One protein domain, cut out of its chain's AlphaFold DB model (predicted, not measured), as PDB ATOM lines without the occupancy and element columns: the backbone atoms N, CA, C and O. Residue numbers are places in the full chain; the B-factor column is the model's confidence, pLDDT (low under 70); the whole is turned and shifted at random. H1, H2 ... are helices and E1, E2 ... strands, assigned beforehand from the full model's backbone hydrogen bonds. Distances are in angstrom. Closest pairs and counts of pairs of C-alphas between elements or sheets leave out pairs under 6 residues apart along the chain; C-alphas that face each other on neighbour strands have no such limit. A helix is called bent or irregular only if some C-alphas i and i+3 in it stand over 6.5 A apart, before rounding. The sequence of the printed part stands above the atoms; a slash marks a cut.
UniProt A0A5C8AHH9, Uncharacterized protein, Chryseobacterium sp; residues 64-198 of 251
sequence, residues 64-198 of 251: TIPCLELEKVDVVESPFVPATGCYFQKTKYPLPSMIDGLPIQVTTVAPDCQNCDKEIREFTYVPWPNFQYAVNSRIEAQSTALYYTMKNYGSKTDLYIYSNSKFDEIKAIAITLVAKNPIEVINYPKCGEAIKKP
ATOM      1  N   THR A  64     -15.283 -17.768 -15.394       90.62
ATOM      2  CA  THR A  64     -16.122 -17.408 -14.254       90.62
ATOM      3  C   THR A  64     -16.836 -18.644 -13.736       90.62
ATOM      4  O   THR A  64     -17.515 -19.341 -14.491       90.62
ATOM      5  N   ILE A  65     -16.713 -18.896 -12.434       91.06
ATOM      6  CA  ILE A  65     -17.577 -19.833 -11.721       91.06
ATOM      7  C   ILE A  65     -18.722 -18.995 -11.144       91.06
ATOM      8  O   ILE A  65     -18.485 -18.177 -10.253       91.06
ATOM      9  N   PRO A  66     -19.953 -19.148 -11.659       88.00
ATOM     10  CA  PRO A  66     -21.030 -18.197 -11.393       88.00
ATOM     11  C   PRO A  66     -21.660 -18.351 -10.008       88.00
ATOM     12  O   PRO A  66     -22.297 -17.421  -9.532       88.00
ATOM     13  N   CYS A  67     -21.539 -19.521  -9.378       88.00
ATOM     14  CA  CYS A  67     -22.144 -19.772  -8.078       88.00
ATOM     15  C   CYS A  67     -21.321 -20.798  -7.305       88.00
ATOM     16  O   CYS A  67     -21.336 -21.983  -7.641       88.00
ATOM     17  N   LEU A  68     -20.603 -20.328  -6.288       90.25
ATOM     18  CA  LEU A  68     -19.881 -21.143  -5.324       90.25
ATOM     19  C   LEU A  68     -20.606 -21.091  -3.994       90.25
ATOM     20  O   LEU A  68     -20.772 -20.012  -3.428       90.25
ATOM     21  N   GLU A  69     -20.986 -22.255  -3.483       89.31
ATOM     22  CA  GLU A  69     -21.579 -22.365  -2.156       89.31
ATOM     23  C   GLU A  69     -20.550 -22.093  -1.066       89.31
ATOM     24  O   GLU A  69     -19.402 -22.555  -1.123       89.31
ATOM     25  N   LEU A  70     -21.007 -21.383  -0.042       90.38
ATOM     26  CA  LEU A  70     -20.230 -21.089   1.145       90.38
ATOM     27  C   LEU A  70     -20.783 -21.837   2.357       90.38
ATOM     28  O   LEU A  70     -21.993 -21.880   2.585       90.38
ATOM     29  N   GLU A  71     -19.886 -22.385   3.168       90.81
ATOM     30  CA  GLU A  71     -20.202 -23.028   4.438       90.81
ATOM     31  C   GLU A  71     -19.670 -22.206   5.611       90.81
ATOM     32  O   GLU A  71     -18.624 -21.562   5.516       90.81
ATOM     33  N   LYS A  72     -20.407 -22.201   6.727       90.06
ATOM     34  CA  LYS A  72     -19.959 -21.514   7.942       90.06
ATOM     35  C   LYS A  72     -18.747 -22.237   8.519       90.06
ATOM     36  O   LYS A  72     -18.728 -23.462   8.606       90.06
ATOM     37  N   VAL A  73     -17.757 -21.453   8.915       89.62
ATOM     38  CA  VAL A  73     -16.481 -21.940   9.432       89.62
ATOM     39  C   VAL A  73     -16.518 -21.943  10.952       89.62
ATOM     40  O   VAL A  73     -17.110 -21.056  11.567       89.62
ATOM     41  N   ASP A  74     -15.865 -22.934  11.556       85.12
ATOM     42  CA  ASP A  74     -15.650 -22.955  12.999       85.12
ATOM     43  C   ASP A  74     -14.701 -21.817  13.425       85.12
ATOM     44  O   ASP A  74     -13.779 -21.416  12.707       85.12
ATOM     45  N   VAL A  75     -14.891 -21.298  14.634       80.56
ATOM     46  CA  VAL A  75     -14.071 -20.230  15.216       80.56
ATOM     47  C   VAL A  75     -12.587 -20.618  15.239       80.56
ATOM     48  O   VAL A  75     -11.731 -19.758  15.060       80.56
ATOM     49  N   VAL A  76     -12.273 -21.910  15.381       82.56
ATOM     50  CA  VAL A  76     -10.892 -22.432  15.411       82.56
ATOM     51  C   VAL A  76     -10.153 -22.253  14.079       82.56
ATOM     52  O   VAL A  76      -8.939 -22.062  14.057       82.56
ATOM     53  N   GLU A  77     -10.866 -22.313  12.957       83.19
ATOM     54  CA  GLU A  77     -10.276 -22.184  11.619       83.19
ATOM     55  C   GLU A  77     -10.197 -20.712  11.161       83.19
ATOM     56  O   GLU A  77      -9.491 -20.383  10.203       83.19
ATOM     57  N   SER A  78     -10.869 -19.814  11.882       83.25
ATOM     58  CA  SER A  78     -10.928 -18.382  11.587       83.25
ATOM     59  C   SER A  78      -9.595 -17.670  11.889       83.25
ATOM     60  O   SER A  78      -8.866 -18.069  12.798       83.25
ATOM     61  N   PRO A  79      -9.246 -16.586  11.164       82.12
ATOM     62  CA  PRO A  79      -8.011 -15.828  11.409       82.12
ATOM     63  C   PRO A  79      -7.986 -15.157  12.788       82.12
ATOM     64  O   PRO A  79      -6.917 -14.905  13.339       82.12
ATOM     65  N   PHE A  80      -9.161 -14.851  13.332       86.25
ATOM     66  CA  PHE A  80      -9.365 -14.300  14.663       86.25
ATOM     67  C   PHE A  80     -10.773 -14.668  15.150       86.25
ATOM     68  O   PHE A  80     -11.612 -15.110  14.364       86.25
ATOM     69  N   VAL A  81     -11.041 -14.455  16.439       87.88
ATOM     70  CA  VAL A  81     -12.369 -14.690  17.024       87.88
ATOM     71  C   VAL A  81     -13.325 -13.575  16.580       87.88
ATOM     72  O   VAL A  81     -13.107 -12.420  16.957       87.88
ATOM     73  N   PRO A  82     -14.365 -13.873  15.781       86.31
ATOM     74  CA  PRO A  82     -15.273 -12.848  15.286       86.31
ATOM     75  C   PRO A  82     -16.096 -12.230  16.425       86.31
ATOM     76  O   PRO A  82     -16.366 -12.870  17.442       86.31
ATOM     77  N   ALA A  83     -16.508 -10.972  16.247       84.75
ATOM     78  CA  ALA A  83     -17.428 -10.306  17.165       84.75
ATOM     79  C   ALA A  83     -18.795 -11.014  17.209       84.75
ATOM     80  O   ALA A  83     -19.184 -11.694  16.257       84.75
ATOM     81  N   THR A  84     -19.545 -10.826  18.297       83.06
ATOM     82  CA  THR A  84     -20.876 -11.421  18.478       83.06
ATOM     83  C   THR A  84     -21.787 -11.127  17.283       83.06
ATOM     84  O   THR A  84     -21.975  -9.971  16.911       83.06
ATOM     85  N   GLY A  85     -22.354 -12.179  16.686       82.12
ATOM     86  CA  GLY A  85     -23.228 -12.082  15.510       82.12
ATOM     87  C   GLY A  85     -22.502 -12.058  14.160       82.12
ATOM     88  O   GLY A  85     -23.158 -12.155  13.133       82.12
ATOM     89  N   CYS A  86     -21.171 -11.988  14.139       86.12
ATOM     90  CA  CYS A  86     -20.376 -12.103  12.918       86.12
ATOM     91  C   CYS A  86     -19.749 -13.497  12.815       86.12
ATOM     92  O   CYS A  86     -19.477 -14.148  13.825       86.12
ATOM     93  N   TYR A  87     -19.490 -13.961  11.596       89.38
ATOM     94  CA  TYR A  87     -18.878 -15.271  11.371       89.38
ATOM     95  C   TYR A  87     -18.126 -15.322  10.047       89.38
ATOM     96  O   TYR A  87     -18.372 -14.543   9.125       89.38
ATOM     97  N   PHE A  88     -17.197 -16.269   9.961       91.12
ATOM     98  CA  PHE A  88     -16.515 -16.589   8.719       91.12
ATOM     99  C   PHE A  88     -17.280 -17.651   7.945       91.12
ATOM    100  O   PHE A  88     -17.887 -18.562   8.515       91.12
ATOM    101  N   GLN A  89     -17.217 -17.537   6.627       91.75
ATOM    102  CA  GLN A  89     -17.675 -18.570   5.716       91.75
ATOM    103  C   GLN A  89     -16.541 -18.910   4.762       91.75
ATOM    104  O   GLN A  89     -15.766 -18.026   4.404       91.75
ATOM    105  N   LYS A  90     -16.446 -20.168   4.342       92.50
ATOM    106  CA  LYS A  90     -15.474 -20.614   3.346       92.50
ATOM    107  C   LYS A  90     -16.156 -21.306   2.187       92.50
ATOM    108  O   LYS A  90     -17.280 -21.779   2.317       92.50
ATOM    109  N   THR A  91     -15.470 -21.387   1.059       92.69
ATOM    110  CA  THR A  91     -15.895 -22.211  -0.074       92.69
ATOM    111  C   THR A  91     -16.089 -23.661   0.353       92.69
ATOM    112  O   THR A  91     -15.182 -24.267   0.916       92.69
ATOM    113  N   LYS A  92     -17.257 -24.231   0.042       90.75
ATOM    114  CA  LYS A  92     -17.595 -25.631   0.351       90.75
ATOM    115  C   LYS A  92     -16.663 -26.636  -0.336       90.75
ATOM    116  O   LYS A  92     -16.392 -27.711   0.191       90.75
ATOM    117  N   TYR A  93     -16.181 -26.291  -1.531       90.88
ATOM    118  CA  TYR A  93     -15.219 -27.086  -2.289       90.88
ATOM    119  C   TYR A  93     -13.935 -26.281  -2.525       90.88
ATOM    120  O   TYR A  93     -14.028 -25.078  -2.788       90.88
ATOM    121  N   PRO A  94     -12.749 -26.920  -2.503       91.56
ATOM    122  CA  PRO A  94     -11.491 -26.237  -2.784       91.56
ATOM    123  C   PRO A  94     -11.501 -25.594  -4.163       91.56
ATOM    124  O   PRO A  94     -11.938 -26.215  -5.132       91.56
ATOM    125  N   LEU A  95     -11.003 -24.368  -4.254       92.75
ATOM    126  CA  LEU A  95     -10.911 -23.631  -5.502       92.75
ATOM    127  C   LEU A  95      -9.923 -24.288  -6.477       92.75
ATOM    128  O   LEU A  95      -8.880 -24.795  -6.047       92.75
ATOM    129  N   PRO A  96     -10.201 -24.224  -7.794       91.75
ATOM    130  CA  PRO A  96      -9.227 -24.583  -8.813       91.75
ATOM    131  C   PRO A  96      -7.943 -23.775  -8.652       91.75
ATOM    132  O   PRO A  96      -7.960 -22.599  -8.277       91.75
ATOM    133  N   SER A  97      -6.813 -24.389  -8.990       91.06
ATOM    134  CA  SER A  97      -5.537 -23.678  -8.932       91.06
ATOM    135  C   SER A  97      -5.495 -22.559  -9.973       91.06
ATOM    136  O   SER A  97      -5.768 -22.789 -11.150       91.06
ATOM    137  N   MET A  98      -5.083 -21.358  -9.567       90.88
ATOM    138  CA  MET A  98      -5.013 -20.175 -10.437       90.88
ATOM    139  C   MET A  98      -3.578 -19.883 -10.873       90.88
ATOM    140  O   MET A  98      -2.634 -20.197 -10.143       90.88
ATOM    141  N   ILE A  99      -3.399 -19.285 -12.054       87.56
ATOM    142  CA  ILE A  99      -2.069 -18.956 -12.594       87.56
ATOM    143  C   ILE A  99      -1.348 -17.934 -11.704       87.56
ATOM    144  O   ILE A  99      -0.207 -18.175 -11.314       87.56
ATOM    145  N   ASP A 100      -2.046 -16.867 -11.314       81.62
ATOM    146  CA  ASP A 100      -1.494 -15.764 -10.512       81.62
ATOM    147  C   ASP A 100      -1.765 -15.907  -9.002       81.62
ATOM    148  O   ASP A 100      -1.456 -15.022  -8.210       81.62
ATOM    149  N   GLY A 101      -2.340 -17.038  -8.578       84.88
ATOM    150  CA  GLY A 101      -2.607 -17.351  -7.169       84.88
ATOM    151  C   GLY A 101      -3.790 -16.608  -6.535       84.88
ATOM    152  O   GLY A 101      -4.225 -17.007  -5.457       84.88
ATOM    153  N   LEU A 102      -4.342 -15.592  -7.204       89.06
ATOM    154  CA  LEU A 102      -5.531 -14.850  -6.785       89.06
ATOM    155  C   LEU A 102      -6.572 -14.807  -7.916       89.06
ATOM    156  O   LEU A 102      -6.193 -14.816  -9.092       89.06
ATOM    157  N   PRO A 103      -7.874 -14.754  -7.586       91.00
ATOM    158  CA  PRO A 103      -8.913 -14.491  -8.571       91.00
ATOM    159  C   PRO A 103      -8.805 -13.046  -9.072       91.00
ATOM    160  O   PRO A 103      -8.333 -12.165  -8.355       91.00
ATOM    161  N   ILE A 104      -9.275 -12.809 -10.296       89.94
ATOM    162  CA  ILE A 104      -9.405 -11.466 -10.879       89.94
ATOM    163  C   ILE A 104     -10.456 -10.678 -10.109       89.94
ATOM    164  O   ILE A 104     -10.259  -9.512  -9.795       89.94
ATOM    165  N   GLN A 105     -11.586 -11.332  -9.837       90.88
ATOM    166  CA  GLN A 105     -12.735 -10.701  -9.220       90.88
ATOM    167  C   GLN A 105     -13.488 -11.711  -8.365       90.88
ATOM    168  O   GLN A 105     -13.638 -12.878  -8.739       90.88
ATOM    169  N   VAL A 106     -13.999 -11.242  -7.232       92.62
ATOM    170  CA  VAL A 106     -14.904 -11.989  -6.360       92.62
ATOM    171  C   VAL A 106     -16.114 -11.108  -6.126       92.62
ATOM    172  O   VAL A 106     -15.975  -9.977  -5.668       92.62
ATOM    173  N   THR A 107     -17.299 -11.607  -6.453       91.44
ATOM    174  CA  THR A 107     -18.542 -10.838  -6.351       91.44
ATOM    175  C   THR A 107     -19.627 -11.633  -5.648       91.44
ATOM    176  O   THR A 107     -19.589 -12.862  -5.564       91.44
ATOM    177  N   THR A 108     -20.615 -10.929  -5.110       87.44
ATOM    178  CA  THR A 108     -21.854 -11.563  -4.661       87.44
ATOM    179  C   THR A 108     -22.594 -12.121  -5.870       87.44
ATOM    180  O   THR A 108     -22.695 -11.434  -6.888       87.44
ATOM    181  N   VAL A 109     -23.168 -13.318  -5.761       80.69
ATOM    182  CA  VAL A 109     -24.071 -13.815  -6.810       80.69
ATOM    183  C   VAL A 109     -25.296 -12.902  -6.838       80.69
ATOM    184  O   VAL A 109     -25.929 -12.696  -5.799       80.69
ATOM    185  N   ALA A 110     -25.620 -12.334  -8.004       60.78
ATOM    186  CA  ALA A 110     -26.924 -11.707  -8.204       60.78
ATOM    187  C   ALA A 110     -27.971 -12.780  -7.901       60.78
ATOM    188  O   ALA A 110     -27.915 -13.851  -8.511       60.78
ATOM    189  N   PRO A 111     -28.860 -12.585  -6.921       51.72
ATOM    190  CA  PRO A 111     -29.754 -13.661  -6.568       51.72
ATOM    191  C   PRO A 111     -30.657 -13.952  -7.770       51.72
ATOM    192  O   PRO A 111     -31.138 -13.031  -8.427       51.72
ATOM    193  N   ASP A 112     -30.949 -15.231  -7.995       43.28
ATOM    194  CA  ASP A 112     -32.064 -15.727  -8.816       43.28
ATOM    195  C   ASP A 112     -33.414 -15.372  -8.127       43.28
ATOM    196  O   ASP A 112     -34.312 -16.185  -7.928       43.28
ATOM    197  N   CYS A 113     -33.512 -14.141  -7.622       42.41
ATOM    198  CA  CYS A 113     -34.558 -13.609  -6.766       42.41
ATOM    199  C   CYS A 113     -35.377 -12.643  -7.603       42.41
ATOM    200  O   CYS A 113     -34.932 -11.546  -7.929       42.41
ATOM    201  N   GLN A 114     -36.613 -13.041  -7.879       39.06
ATOM    202  CA  GLN A 114     -37.624 -12.259  -8.588       39.06
ATOM    203  C   GLN A 114     -37.940 -10.880  -7.964       39.06
ATOM    204  O   GLN A 114     -38.733 -10.156  -8.545       39.06
ATOM    205  N   ASN A 115     -37.363 -10.503  -6.812       38.19
ATOM    206  CA  ASN A 115     -37.661  -9.257  -6.087       38.19
ATOM    207  C   ASN A 115     -36.471  -8.748  -5.247       38.19
ATOM    208  O   ASN A 115     -36.604  -8.473  -4.053       38.19
ATOM    209  N   CYS A 116     -35.280  -8.654  -5.835       47.75
ATOM    210  CA  CYS A 116     -34.120  -8.092  -5.151       47.75
ATOM    211  C   CYS A 116     -33.510  -6.956  -5.981       47.75
ATOM    212  O   CYS A 116     -32.714  -7.215  -6.878       47.75
ATOM    213  N   ASP A 117     -33.799  -5.704  -5.610       48.81
ATOM    214  CA  ASP A 117     -32.985  -4.524  -5.954       48.81
ATOM    215  C   ASP A 117     -31.621  -4.612  -5.236       48.81
ATOM    216  O   ASP A 117     -31.307  -3.840  -4.328       48.81
ATOM    217  N   LYS A 118     -30.818  -5.635  -5.550       57.38
ATOM    218  CA  LYS A 118     -29.526  -5.890  -4.902       57.38
ATOM    219  C   LYS A 118     -28.419  -5.861  -5.944       57.38
ATOM    220  O   LYS A 118     -28.196  -6.821  -6.671       57.38
ATOM    221  N   GLU A 119     -27.744  -4.720  -5.983       67.31
ATOM    222  CA  GLU A 119     -26.526  -4.461  -6.748       67.31
ATOM    223  C   GLU A 119     -25.476  -5.558  -6.509       67.31
ATOM    224  O   GLU A 119     -25.259  -5.975  -5.366       67.31
ATOM    225  N   ILE A 120     -24.833  -6.025  -7.586       77.88
ATOM    226  CA  ILE A 120     -23.692  -6.944  -7.513       77.88
ATOM    227  C   ILE A 120     -22.552  -6.201  -6.820       77.88
ATOM    228  O   ILE A 120     -22.113  -5.157  -7.296       77.88
ATOM    229  N   ARG A 121     -22.067  -6.738  -5.698       85.25
ATOM    230  CA  ARG A 121     -20.982  -6.124  -4.930       85.25
ATOM    231  C   ARG A 121     -19.705  -6.923  -5.071       85.25
ATOM    232  O   ARG A 121     -19.730  -8.154  -5.061       85.25
ATOM    233  N   GLU A 122     -18.596  -6.208  -5.161       89.62
ATOM    234  CA  GLU A 122     -17.260  -6.782  -5.239       89.62
ATOM    235  C   GLU A 122     -16.625  -6.891  -3.851       89.62
ATOM    236  O   GLU A 122     -16.786  -6.014  -2.999       89.62
ATOM    237  N   PHE A 123     -15.903  -7.985  -3.622       92.19
ATOM    238  CA  PHE A 123     -15.126  -8.193  -2.411       92.19
ATOM    239  C   PHE A 123     -13.693  -7.722  -2.621       92.19
ATOM    240  O   PHE A 123     -13.060  -8.013  -3.631       92.19
ATOM    241  N   THR A 124     -13.141  -7.070  -1.605       93.44
ATOM    242  CA  THR A 124     -11.737  -6.662  -1.588       93.44
ATOM    243  C   THR A 124     -10.870  -7.762  -0.985       93.44
ATOM    244  O   THR A 124     -11.173  -8.288   0.089       93.44
ATOM    245  N   TYR A 125      -9.765  -8.095  -1.652       94.50
ATOM    246  CA  TYR A 125      -8.794  -9.042  -1.114       94.50
ATOM    247  C   TYR A 125      -8.046  -8.440   0.071       94.50
ATOM    248  O   TYR A 125      -7.467  -7.357  -0.030       94.50
ATOM    249  N   VAL A 126      -7.980  -9.182   1.172       94.62
ATOM    250  CA  VAL A 126      -7.101  -8.872   2.297       94.62
ATOM    251  C   VAL A 126      -6.282 -10.119   2.647       94.62
ATOM    252  O   VAL A 126      -6.856 -11.185   2.895       94.62
ATOM    253  N   PRO A 127      -4.938 -10.027   2.695       92.94
ATOM    254  CA  PRO A 127      -4.094 -11.144   3.107       92.94
ATOM    255  C   PRO A 127      -4.468 -11.665   4.496       92.94
ATOM    256  O   PRO A 127      -4.772 -10.875   5.389       92.94
ATOM    257  N   TRP A 128      -4.369 -12.982   4.693       90.44
ATOM    258  CA  TRP A 128      -4.767 -13.658   5.935       90.44
ATOM    259  C   TRP A 128      -4.268 -12.973   7.225       90.44
ATOM    260  O   TRP A 128      -5.089 -12.723   8.108       90.44
ATOM    261  N   PRO A 129      -2.981 -12.577   7.350       90.50
ATOM    262  CA  PRO A 129      -2.478 -11.939   8.571       90.50
ATOM    263  C   PRO A 129      -3.061 -10.543   8.823       90.50
ATOM    264  O   PRO A 129      -3.108 -10.082   9.960       90.50
ATOM    265  N   ASN A 130      -3.506  -9.863   7.762       91.94
ATOM    266  CA  ASN A 130      -3.985  -8.486   7.826       91.94
ATOM    267  C   ASN A 130      -5.506  -8.396   7.977       91.94
ATOM    268  O   ASN A 130      -6.047  -7.312   8.201       91.94
ATOM    269  N   PHE A 131      -6.198  -9.529   7.865       91.62
ATOM    270  CA  PHE A 131      -7.652  -9.583   7.809       91.62
ATOM    271  C   PHE A 131      -8.308  -9.035   9.086       91.62
ATOM    272  O   PHE A 131      -9.286  -8.293   9.018       91.62
ATOM    273  N   GLN A 132      -7.712  -9.309  10.251       90.62
ATOM    274  CA  GLN A 132      -8.180  -8.774  11.531       90.62
ATOM    275  C   GLN A 132      -8.160  -7.239  11.570       90.62
ATOM    276  O   GLN A 132      -9.082  -6.637  12.118       90.62
ATOM    277  N   TYR A 133      -7.137  -6.598  11.000       91.00
ATOM    278  CA  TYR A 133      -7.022  -5.137  11.012       91.00
ATOM    279  C   TYR A 133      -8.032  -4.472  10.079       91.00
ATOM    280  O   TYR A 133      -8.555  -3.412  10.413       91.00
ATOM    281  N   ALA A 134      -8.328  -5.100   8.938       89.81
ATOM    282  CA  ALA A 134      -9.326  -4.596   7.997       89.81
ATOM    283  C   ALA A 134     -10.729  -4.595   8.624       89.81
ATOM    284  O   ALA A 134     -11.412  -3.573   8.620       89.81
ATOM    285  N   VAL A 135     -11.117  -5.713   9.244       89.19
ATOM    286  CA  VAL A 135     -12.435  -5.857   9.878       89.19
ATOM    287  C   VAL A 135     -12.572  -5.001  11.139       89.19
ATOM    288  O   VAL A 135     -13.627  -4.425  11.377       89.19
ATOM    289  N   ASN A 136     -11.512  -4.867  11.940       88.62
ATOM    290  CA  ASN A 136     -11.538  -4.075  13.176       88.62
ATOM    291  C   ASN A 136     -11.087  -2.616  12.975       88.62
ATOM    292  O   ASN A 136     -10.654  -1.961  13.928       88.62
ATOM    293  N   SER A 137     -11.152  -2.098  11.744       88.94
ATOM    294  CA  SER A 137     -10.811  -0.701  11.472       88.94
ATOM    295  C   SER A 137     -11.729   0.249  12.249       88.94
ATOM    296  O   SER A 137     -12.928   0.017  12.402       88.94
ATOM    297  N   ARG A 138     -11.168   1.370  12.718       87.75
ATOM    298  CA  ARG A 138     -11.941   2.443  13.369       87.75
ATOM    299  C   ARG A 138     -12.827   3.207  12.380       87.75
ATOM    300  O   ARG A 138     -13.720   3.934  12.801       87.75
ATOM    301  N   ILE A 139     -12.556   3.076  11.083       90.00
ATOM    302  CA  ILE A 139     -13.310   3.725  10.013       90.00
ATOM    303  C   ILE A 139     -14.456   2.795   9.614       90.00
ATOM    304  O   ILE A 139     -14.210   1.726   9.059       90.00
ATOM    305  N   GLU A 140     -15.701   3.213   9.850       85.12
ATOM    306  CA  GLU A 140     -16.896   2.382   9.611       85.12
ATOM    307  C   GLU A 140     -16.996   1.879   8.163       85.12
ATOM    308  O   GLU A 140     -17.345   0.725   7.913       85.12
ATOM    309  N   ALA A 141     -16.645   2.728   7.194       84.94
ATOM    310  CA  ALA A 141     -16.646   2.358   5.780       84.94
ATOM    311  C   ALA A 141     -15.675   1.207   5.465       84.94
ATOM    312  O   ALA A 141     -15.935   0.429   4.556       84.94
ATOM    313  N   GLN A 142     -14.576   1.086   6.218       86.25
ATOM    314  CA  GLN A 142     -13.623  -0.012   6.068       86.25
ATOM    315  C   GLN A 142     -14.090  -1.237   6.849       86.25
ATOM    316  O   GLN A 142     -14.248  -2.296   6.264       86.25
ATOM    317  N   SER A 143     -14.413  -1.100   8.137       84.50
ATOM    318  CA  SER A 143     -14.818  -2.249   8.964       84.50
ATOM    319  C   SER A 143     -16.079  -2.957   8.469       84.50
ATOM    320  O   SER A 143     -16.266  -4.145   8.727       84.50
ATOM    321  N   THR A 144     -16.935  -2.248   7.728       83.25
ATOM    322  CA  THR A 144     -18.168  -2.806   7.163       83.25
ATOM    323  C   THR A 144     -18.076  -3.177   5.683       83.25
ATOM    324  O   THR A 144     -19.069  -3.642   5.130       83.25
ATOM    325  N   ALA A 145     -16.915  -3.026   5.039       87.12
ATOM    326  CA  ALA A 145     -16.726  -3.426   3.646       87.12
ATOM    327  C   ALA A 145     -16.732  -4.956   3.465       87.12
ATOM    328  O   ALA A 145     -16.551  -5.729   4.409       87.12
ATOM    329  N   LEU A 146     -16.948  -5.393   2.222       90.00
ATOM    330  CA  LEU A 146     -16.886  -6.799   1.838       90.00
ATOM    331  C   LEU A 146     -15.432  -7.210   1.618       90.00
ATOM    332  O   LEU A 146     -14.782  -6.744   0.681       90.00
ATOM    333  N   TYR A 147     -14.937  -8.108   2.464       92.69
ATOM    334  CA  TYR A 147     -13.576  -8.625   2.378       92.69
ATOM    335  C   TYR A 147     -13.561 -10.125   2.133       92.69
ATOM    336  O   TYR A 147     -14.371 -10.869   2.692       92.69
ATOM    337  N   TYR A 148     -12.581 -10.566   1.348       94.31
ATOM    338  CA  TYR A 148     -12.233 -11.973   1.226       94.31
ATOM    339  C   TYR A 148     -10.751 -12.195   1.507       94.31
ATOM    340  O   TYR A 148      -9.909 -11.315   1.320       94.31
ATOM    341  N   THR A 149     -10.430 -13.396   1.960       94.44
ATOM    342  CA  THR A 149      -9.062 -13.871   2.108       94.44
ATOM    343  C   THR A 149      -8.951 -15.289   1.584       94.44
ATOM    344  O   THR A 149      -9.951 -15.954   1.326       94.44
ATOM    345  N   MET A 150      -7.726 -15.753   1.388       93.25
ATOM    346  CA  MET A 150      -7.462 -17.075   0.846       93.25
ATOM    347  C   MET A 150      -6.425 -17.770   1.700       93.25
ATOM    348  O   MET A 150      -5.473 -17.145   2.176       93.25
ATOM    349  N   LYS A 151      -6.604 -19.076   1.878       89.88
ATOM    350  CA  LYS A 151      -5.652 -19.907   2.602       89.88
ATOM    351  C   LYS A 151      -5.368 -21.171   1.816       89.88
ATOM    352  O   LYS A 151      -6.271 -21.828   1.305       89.88
ATOM    353  N   ASN A 152      -4.083 -21.489   1.735       87.81
ATOM    354  CA  ASN A 152      -3.592 -22.674   1.056       87.81
ATOM    355  C   ASN A 152      -3.248 -23.740   2.094       87.81
ATOM    356  O   ASN A 152      -2.451 -23.496   3.001       87.81
ATOM    357  N   TYR A 153      -3.815 -24.928   1.925       84.06
ATOM    358  CA  TYR A 153      -3.515 -26.127   2.697       84.06
ATOM    359  C   TYR A 153      -2.979 -27.199   1.743       84.06
ATOM    360  O   TYR A 153      -3.724 -28.008   1.186       84.06
ATOM    361  N   GLY A 154      -1.665 -27.182   1.510       82.12
ATOM    362  CA  GLY A 154      -1.024 -28.087   0.554       82.12
ATOM    363  C   GLY A 154      -1.503 -27.827  -0.877       82.12
ATOM    364  O   GLY A 154      -1.206 -26.778  -1.441       82.12
ATOM    365  N   SER A 155      -2.231 -28.784  -1.460       77.88
ATOM    366  CA  SER A 155      -2.799 -28.686  -2.815       77.88
ATOM    367  C   SER A 155      -4.198 -28.067  -2.871       77.88
ATOM    368  O   SER A 155      -4.739 -27.906  -3.962       77.88
ATOM    369  N   LYS A 156      -4.801 -27.751  -1.718       86.94
ATOM    370  CA  LYS A 156      -6.145 -27.173  -1.630       86.94
ATOM    371  C   LYS A 156      -6.066 -25.692  -1.302       86.94
ATOM    372  O   LYS A 156      -5.306 -25.290  -0.421       86.94
ATOM    373  N   THR A 157      -6.887 -24.909  -1.981       91.38
ATOM    374  CA  THR A 157      -7.016 -23.474  -1.756       91.38
ATOM    375  C   THR A 157      -8.463 -23.174  -1.431       91.38
ATOM    376  O   THR A 157      -9.331 -23.394  -2.269       91.38
ATOM    377  N   ASP A 158      -8.716 -22.649  -0.238       92.81
ATOM    378  CA  ASP A 158     -10.054 -22.251   0.183       92.81
ATOM    379  C   ASP A 158     -10.126 -20.725   0.263       92.81
ATOM    380  O   ASP A 158      -9.167 -20.052   0.668       92.81
ATOM    381  N   LEU A 159     -11.268 -20.174  -0.144       94.00
ATOM    382  CA  LEU A 159     -11.560 -18.750  -0.021       94.00
ATOM    383  C   LEU A 159     -12.503 -18.538   1.149       94.00
ATOM    384  O   LEU A 159     -13.514 -19.224   1.270       94.00
ATOM    385  N   TYR A 160     -12.162 -17.566   1.984       93.25
ATOM    386  CA  TYR A 160     -12.905 -17.188   3.171       93.25
ATOM    387  C   TYR A 160     -13.478 -15.793   2.986       93.25
ATOM    388  O   TYR A 160     -12.774 -14.883   2.545       93.25
ATOM    389  N   ILE A 161     -14.732 -15.615   3.373       92.44
ATOM    390  CA  ILE A 161     -15.372 -14.309   3.478       92.44
ATOM    391  C   ILE A 161     -15.809 -14.057   4.914       92.44
ATOM    392  O   ILE A 161     -16.021 -14.987   5.699       92.44
ATOM    393  N   TYR A 162     -15.961 -12.783   5.243       89.69
ATOM    394  CA  TYR A 162     -16.441 -12.352   6.544       89.69
ATOM    395  C   TYR A 162     -17.863 -11.809   6.434       89.69
ATOM    396  O   TYR A 162     -18.093 -10.809   5.757       89.69
ATOM    397  N   SER A 163     -18.803 -12.473   7.108       86.44
ATOM    398  CA  SER A 163     -20.164 -11.970   7.285       86.44
ATOM    399  C   SER A 163     -20.180 -10.993   8.457       86.44
ATOM    400  O   SER A 163     -19.857 -11.364   9.589       86.44
ATOM    401  N   ASN A 164     -20.540  -9.743   8.167       82.69
ATOM    402  CA  ASN A 164     -20.665  -8.667   9.148       82.69
ATOM    403  C   ASN A 164     -22.143  -8.299   9.362       82.69
ATOM    404  O   ASN A 164     -23.021  -8.766   8.644       82.69
ATOM    405  N   SER A 165     -22.426  -7.410  10.314       74.75
ATOM    406  CA  SER A 165     -23.799  -7.004  10.653       74.75
ATOM    407  C   SER A 165     -24.590  -6.343   9.512       74.75
ATOM    408  O   SER A 165     -25.815  -6.296   9.583       74.75
ATOM    409  N   LYS A 166     -23.924  -5.823   8.466       75.06
ATOM    410  CA  LYS A 166     -24.576  -5.247   7.271       75.06
ATOM    411  C   LYS A 166     -24.806  -6.282   6.167       75.06
ATOM    412  O   LYS A 166     -25.699  -6.102   5.342       75.06
ATOM    413  N   PHE A 167     -24.005  -7.342   6.150       74.19
ATOM    414  CA  PHE A 167     -24.018  -8.406   5.153       74.19
ATOM    415  C   PHE A 167     -24.104  -9.753   5.856       74.19
ATOM    416  O   PHE A 167     -23.149 -10.532   5.860       74.19
ATOM    417  N   ASP A 168     -25.255  -9.997   6.475       66.00
ATOM    418  CA  ASP A 168     -25.559 -11.300   7.043       66.00
ATOM    419  C   ASP A 168     -26.136 -12.205   5.940       66.00
ATOM    420  O   ASP A 168     -26.975 -11.781   5.141       66.00
ATOM    421  N   GLU A 169     -25.656 -13.445   5.883       68.88
ATOM    422  CA  GLU A 169     -26.105 -14.517   4.982       68.88
ATOM    423  C   GLU A 169     -25.709 -14.435   3.494       68.88
ATOM    424  O   GLU A 169     -26.517 -14.702   2.596       68.88
ATOM    425  N   ILE A 170     -24.431 -14.194   3.188       81.56
ATOM    426  CA  ILE A 170     -23.916 -14.467   1.835       81.56
ATOM    427  C   ILE A 170     -23.796 -15.991   1.659       81.56
ATOM    428  O   ILE A 170     -22.875 -16.628   2.161       81.56
ATOM    429  N   LYS A 171     -24.762 -16.610   0.973       83.50
ATOM    430  CA  LYS A 171     -24.794 -18.076   0.769       83.50
ATOM    431  C   LYS A 171     -23.923 -18.542  -0.393       83.50
ATOM    432  O   LYS A 171     -23.477 -19.687  -0.405       83.50
ATOM    433  N   ALA A 172     -23.702 -17.658  -1.360       88.00
ATOM    434  CA  ALA A 172     -22.901 -17.955  -2.528       88.00
ATOM    435  C   ALA A 172     -22.177 -16.721  -3.064       88.00
ATOM    436  O   ALA A 172     -22.639 -15.587  -2.905       88.00
ATOM    437  N   ILE A 173     -21.062 -16.969  -3.742       91.06
ATOM    438  CA  ILE A 173     -20.260 -15.961  -4.448       91.06
ATOM    439  C   ILE A 173     -20.010 -16.396  -5.892       91.06
ATOM    440  O   ILE A 173     -20.082 -17.582  -6.209       91.06
ATOM    441  N   ALA A 174     -19.706 -15.440  -6.759       91.94
ATOM    442  CA  ALA A 174     -19.179 -15.691  -8.089       91.94
ATOM    443  C   ALA A 174     -17.701 -15.294  -8.112       91.94
ATOM    444  O   ALA A 174     -17.328 -14.253  -7.564       91.94
ATOM    445  N   ILE A 175     -16.858 -16.111  -8.743       92.75
ATOM    446  CA  ILE A 175     -15.438 -15.788  -8.913       92.75
ATOM    447  C   ILE A 175     -15.066 -15.787 -10.384       92.75
ATOM    448  O   ILE A 175     -15.460 -16.678 -11.137       92.75
ATOM    449  N   THR A 176     -14.252 -14.815 -10.761       92.00
ATOM    450  CA  THR A 176     -13.647 -14.701 -12.083       92.00
ATOM    451  C   THR A 176     -12.144 -14.894 -11.923       92.00
ATOM    452  O   THR A 176     -11.519 -14.239 -11.091       92.00
ATOM    453  N   LEU A 177     -11.556 -15.823 -12.673       92.19
ATOM    454  CA  LEU A 177     -10.161 -16.239 -12.519       92.19
ATOM    455  C   LEU A 177      -9.550 -16.744 -13.829       92.19
ATOM    456  O   LEU A 177     -10.256 -17.059 -14.786       92.19
ATOM    457  N   VAL A 178      -8.225 -16.896 -13.832       91.44
ATOM    458  CA  VAL A 178      -7.493 -17.656 -14.854       91.44
ATOM    459  C   VAL A 178      -6.930 -18.916 -14.206       91.44
ATOM    460  O   VAL A 178      -6.000 -18.868 -13.395       91.44
ATOM    461  N   ALA A 179      -7.513 -20.064 -14.547       91.81
ATOM    462  CA  ALA A 179      -7.127 -21.347 -13.971       91.81
ATOM    463  C   ALA A 179      -5.862 -21.922 -14.621       91.81
ATOM    464  O   ALA A 179      -5.654 -21.829 -15.833       91.81
ATOM    465  N   LYS A 180      -5.051 -22.623 -13.821       90.81
ATOM    466  CA  LYS A 180      -3.976 -23.499 -14.313       90.81
ATOM    467  C   LYS A 180      -4.534 -24.659 -15.129       90.81
ATOM    468  O   LYS A 180      -3.912 -25.077 -16.100       90.81
ATOM    469  N   ASN A 181      -5.718 -25.146 -14.778       90.38
ATOM    470  CA  ASN A 181      -6.422 -26.188 -15.510       90.38
ATOM    471  C   ASN A 181      -7.895 -25.780 -15.713       90.38
ATOM    472  O   ASN A 181      -8.687 -25.880 -14.779       90.38
ATOM    473  N   PRO A 182      -8.284 -25.316 -16.912       89.88
ATOM    474  CA  PRO A 182      -9.641 -24.870 -17.213       89.88
ATOM    475  C   PRO A 182     -10.705 -25.949 -17.012       89.88
ATOM    476  O   PRO A 182     -11.848 -25.653 -16.679       89.88
ATOM    477  N   ILE A 183     -10.321 -27.218 -17.155       89.12
ATOM    478  CA  ILE A 183     -11.218 -28.357 -16.950       89.12
ATOM    479  C   ILE A 183     -11.735 -28.407 -15.508       89.12
ATOM    480  O   ILE A 183     -12.886 -28.777 -15.284       89.12
ATOM    481  N   GLU A 184     -10.923 -27.994 -14.528       88.81
ATOM    482  CA  GLU A 184     -11.344 -27.927 -13.121       88.81
ATOM    483  C   GLU A 184     -12.430 -26.875 -12.897       88.81
ATOM    484  O   GLU A 184     -13.287 -27.061 -12.042       88.81
ATOM    485  N   VAL A 185     -12.421 -25.795 -13.682       90.31
ATOM    486  CA  VAL A 185     -13.432 -24.733 -13.623       90.31
ATOM    487  C   VAL A 185     -14.716 -25.163 -14.323       90.31
ATOM    488  O   VAL A 185     -15.803 -24.973 -13.783       90.31
ATOM    489  N   ILE A 186     -14.598 -25.779 -15.504       88.06
ATOM    490  CA  ILE A 186     -15.740 -26.294 -16.277       88.06
ATOM    491  C   ILE A 186     -16.524 -27.325 -15.459       88.06
ATOM    492  O   ILE A 186     -17.754 -27.286 -15.425       88.06
ATOM    493  N   ASN A 187     -15.806 -28.217 -14.775       87.81
ATOM    494  CA  ASN A 187     -16.385 -29.286 -13.967       87.81
ATOM    495  C   ASN A 187     -16.613 -28.890 -12.497       87.81
ATOM    496  O   ASN A 187     -16.971 -29.745 -11.683       87.81
ATOM    497  N   TYR A 188     -16.411 -27.618 -12.138       88.69
ATOM    498  CA  TYR A 188     -16.598 -27.163 -10.767       88.69
ATOM    499  C   TYR A 188     -18.083 -27.240 -10.365       88.69
ATOM    500  O   TYR A 188     -18.943 -26.787 -11.128       88.69
ATOM    501  N   PRO A 189     -18.415 -27.790  -9.181       87.12
ATOM    502  CA  PRO A 189     -19.797 -27.893  -8.728       87.12
ATOM    503  C   PRO A 189     -20.406 -26.503  -8.526       87.12
ATOM    504  O   PRO A 189     -19.906 -25.691  -7.746       87.12
ATOM    505  N   LYS A 190     -21.507 -26.237  -9.232       85.62
ATOM    506  CA  LYS A 190     -22.319 -25.032  -9.034       85.62
ATOM    507  C   LYS A 190     -23.296 -25.247  -7.881       85.62
ATOM    508  O   LYS A 190     -23.549 -26.382  -7.484       85.62
ATOM    509  N   CYS A 191     -23.864 -24.165  -7.356       82.00
ATOM    510  CA  CYS A 191     -24.858 -24.239  -6.284       82.00
ATOM    511  C   CYS A 191     -25.979 -25.248  -6.586       82.00
ATOM    512  O   CYS A 191     -26.569 -25.222  -7.664       82.00
ATOM    513  N   GLY A 192     -26.248 -26.147  -5.639       75.75
ATOM    514  CA  GLY A 192     -27.217 -27.238  -5.754       75.75
ATOM    515  C   GLY A 192     -26.781 -28.426  -6.622       75.75
ATOM    516  O   GLY A 192     -27.459 -29.453  -6.613       75.75
ATOM    517  N   GLU A 193     -25.661 -28.339  -7.345       80.12
ATOM    518  CA  GLU A 193     -25.144 -29.437  -8.160       80.12
ATOM    519  C   GLU A 193     -24.165 -30.311  -7.365       80.12
ATOM    520  O   GLU A 193     -23.271 -29.836  -6.665       80.12
ATOM    521  N   ALA A 194     -24.301 -31.631  -7.509       70.88
ATOM    522  CA  ALA A 194     -23.279 -32.560  -7.048       70.88
ATOM    523  C   ALA A 194     -22.027 -32.471  -7.935       70.88
ATOM    524  O   ALA A 194     -22.097 -32.058  -9.094       70.88
ATOM    525  N   ILE A 195     -20.884 -32.920  -7.406       70.00
ATOM    526  CA  ILE A 195     -19.629 -33.012  -8.162       70.00
ATOM    527  C   ILE A 195     -19.869 -33.863  -9.417       70.00
ATOM    528  O   ILE A 195     -20.045 -35.081  -9.334       70.00
ATOM    529  N   LYS A 196     -19.853 -33.219 -10.588       69.88
ATOM    530  CA  LYS A 196     -19.894 -33.907 -11.875       69.88
ATOM    531  C   LYS A 196     -18.528 -34.547 -12.097       69.88
ATOM    532  O   LYS A 196     -17.523 -33.855 -12.225       69.88
ATOM    533  N   LYS A 197     -18.472 -35.881 -12.123       67.19
ATOM    534  CA  LYS A 197     -17.302 -36.584 -12.663       67.19
ATOM    535  C   LYS A 197     -17.424 -36.551 -14.186       67.19
ATOM    536  O   LYS A 197     -18.362 -37.173 -14.692       67.19
ATOM    537  N   PRO A 198     -16.546 -35.844 -14.917       66.31
ATOM    538  CA  PRO A 198     -16.612 -35.854 -16.370       66.31
ATOM    539  C   PRO A 198     -16.407 -37.284 -16.879       66.31
ATOM    540  O   PRO A 198     -15.550 -38.016 -16.379       66.31
TER     541      PRO A 198
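This is residues 64 to 198 of the 251 residues of an uncharacterized protein of Chryseobacterium sp (UniProt A0A5C8AHH9). You are looking at one antiparallel sheet of six strands, strongly twisted and curled like part of a barrel, bent back on itself so that E3 and E6 make one leaf and E2, E5 and E4 the other, with E1 as the hinge between them. The short helix H1 packs over E4, with H2 beyond it, H3 grazes the sheet elsewhere, and residues 112 to 117 stick out as the tip of a long loop. The printed part has 135 residues, with three named helices and six named strands in the order E1 E2 E3 H1 H2 E4 E5 E6 H3; across the sheet the order is E3 E6 E1 E2 E5 E4. The class is mixed, helices and strands, though under half of the residues, 56 of 135, are in named elements. The whole is compact, with a radius of gyration of the C-alphas of 14.8 A and spans of 47 by 41 by 25 A.

Find C-alpha 64 at (-16.122, -17.408, -14.254); there E1 begins, residues 64 to 72, 22.9 A from first to last C-alpha, with a bend of 53 degrees at residue 67. E2 is residues 87 to 91, 13.7 A long, and E3 is residues 105 to 108, 10.2 A long. Look next for C-alpha 128 at (-4.767, -13.658, 5.935), where H1, residues 128 to 135, begins; it is irregular, with C-alphas 129 and 132 7.2 A apart. H2, residues 140 to 143, is a short helix. E4, residues 147 to 153, is 20.2 A long, and E5, residues 156 to 163, is 22.5 A long. E6, residues 172 to 177, is 16.3 A long, and H3, residues 182 to 186, ends with C-alpha 186 at (-15.740, -26.294, -16.277).

Begin with the folded sheet, one sheet bent back into two leaves that face each other: E3 and E6 face E2, E5 and E4 with 16 pairs of C-alphas within 11 A. E1 pairs with E6 over residues 64 to 69, where N 65 is 2.9 A from O 175, within hydrogen-bond range. Over residues 70 to 72 it pairs with E2, where N 71 is 2.8 A from O 90; E1 and E2 form a hairpin. Beside E2 stands E5, with N 161 2.8 A from O 89. E4 and E5 form a hairpin, with N 149 2.8 A from O 160. In the other leaf, N 174 of E6 is 2.8 A from O 107 of E3. The edge strands E3 and E4 are only just apart, 8.0 A at their closest. Residues 124 to 125 pair, parallel, with residues 147 to 148 of E4. H1 is on the sheet at a height of 8.9 A, over E4 and along the strands, at 18 degrees to E4 on the local plane; the closest C-alphas of the two are those of Trp 128 and Thr 149, 5.8 A apart. H2 is not on the sheet and touches H1 only at the corner, where the closest C-alphas, of Val 135 and Ser 143, are 4.4 A apart. H3 only grazes the sheet with residues 185 to 186; the C-alphas of Ile 65 and Val 185, its closest to E1, are 6.7 A apart. The O i to N i+4 pair of H3 is within hydrogen-bond range, as are 2 of 4 in H1, while H2 is too short for such a pair.

The C-alphas farthest apart are those of Arg 138 and Pro 198, at 48.7 A. The printed part has no cut. The links E1 to E2, E2 to E3 and E3 to H1 are long, and residues 112 to 117 stand free. The mean pLDDT of the printed part is 84.3, and it is under 70 at residues 110 to 119, 168 to 169 and 196 to 198.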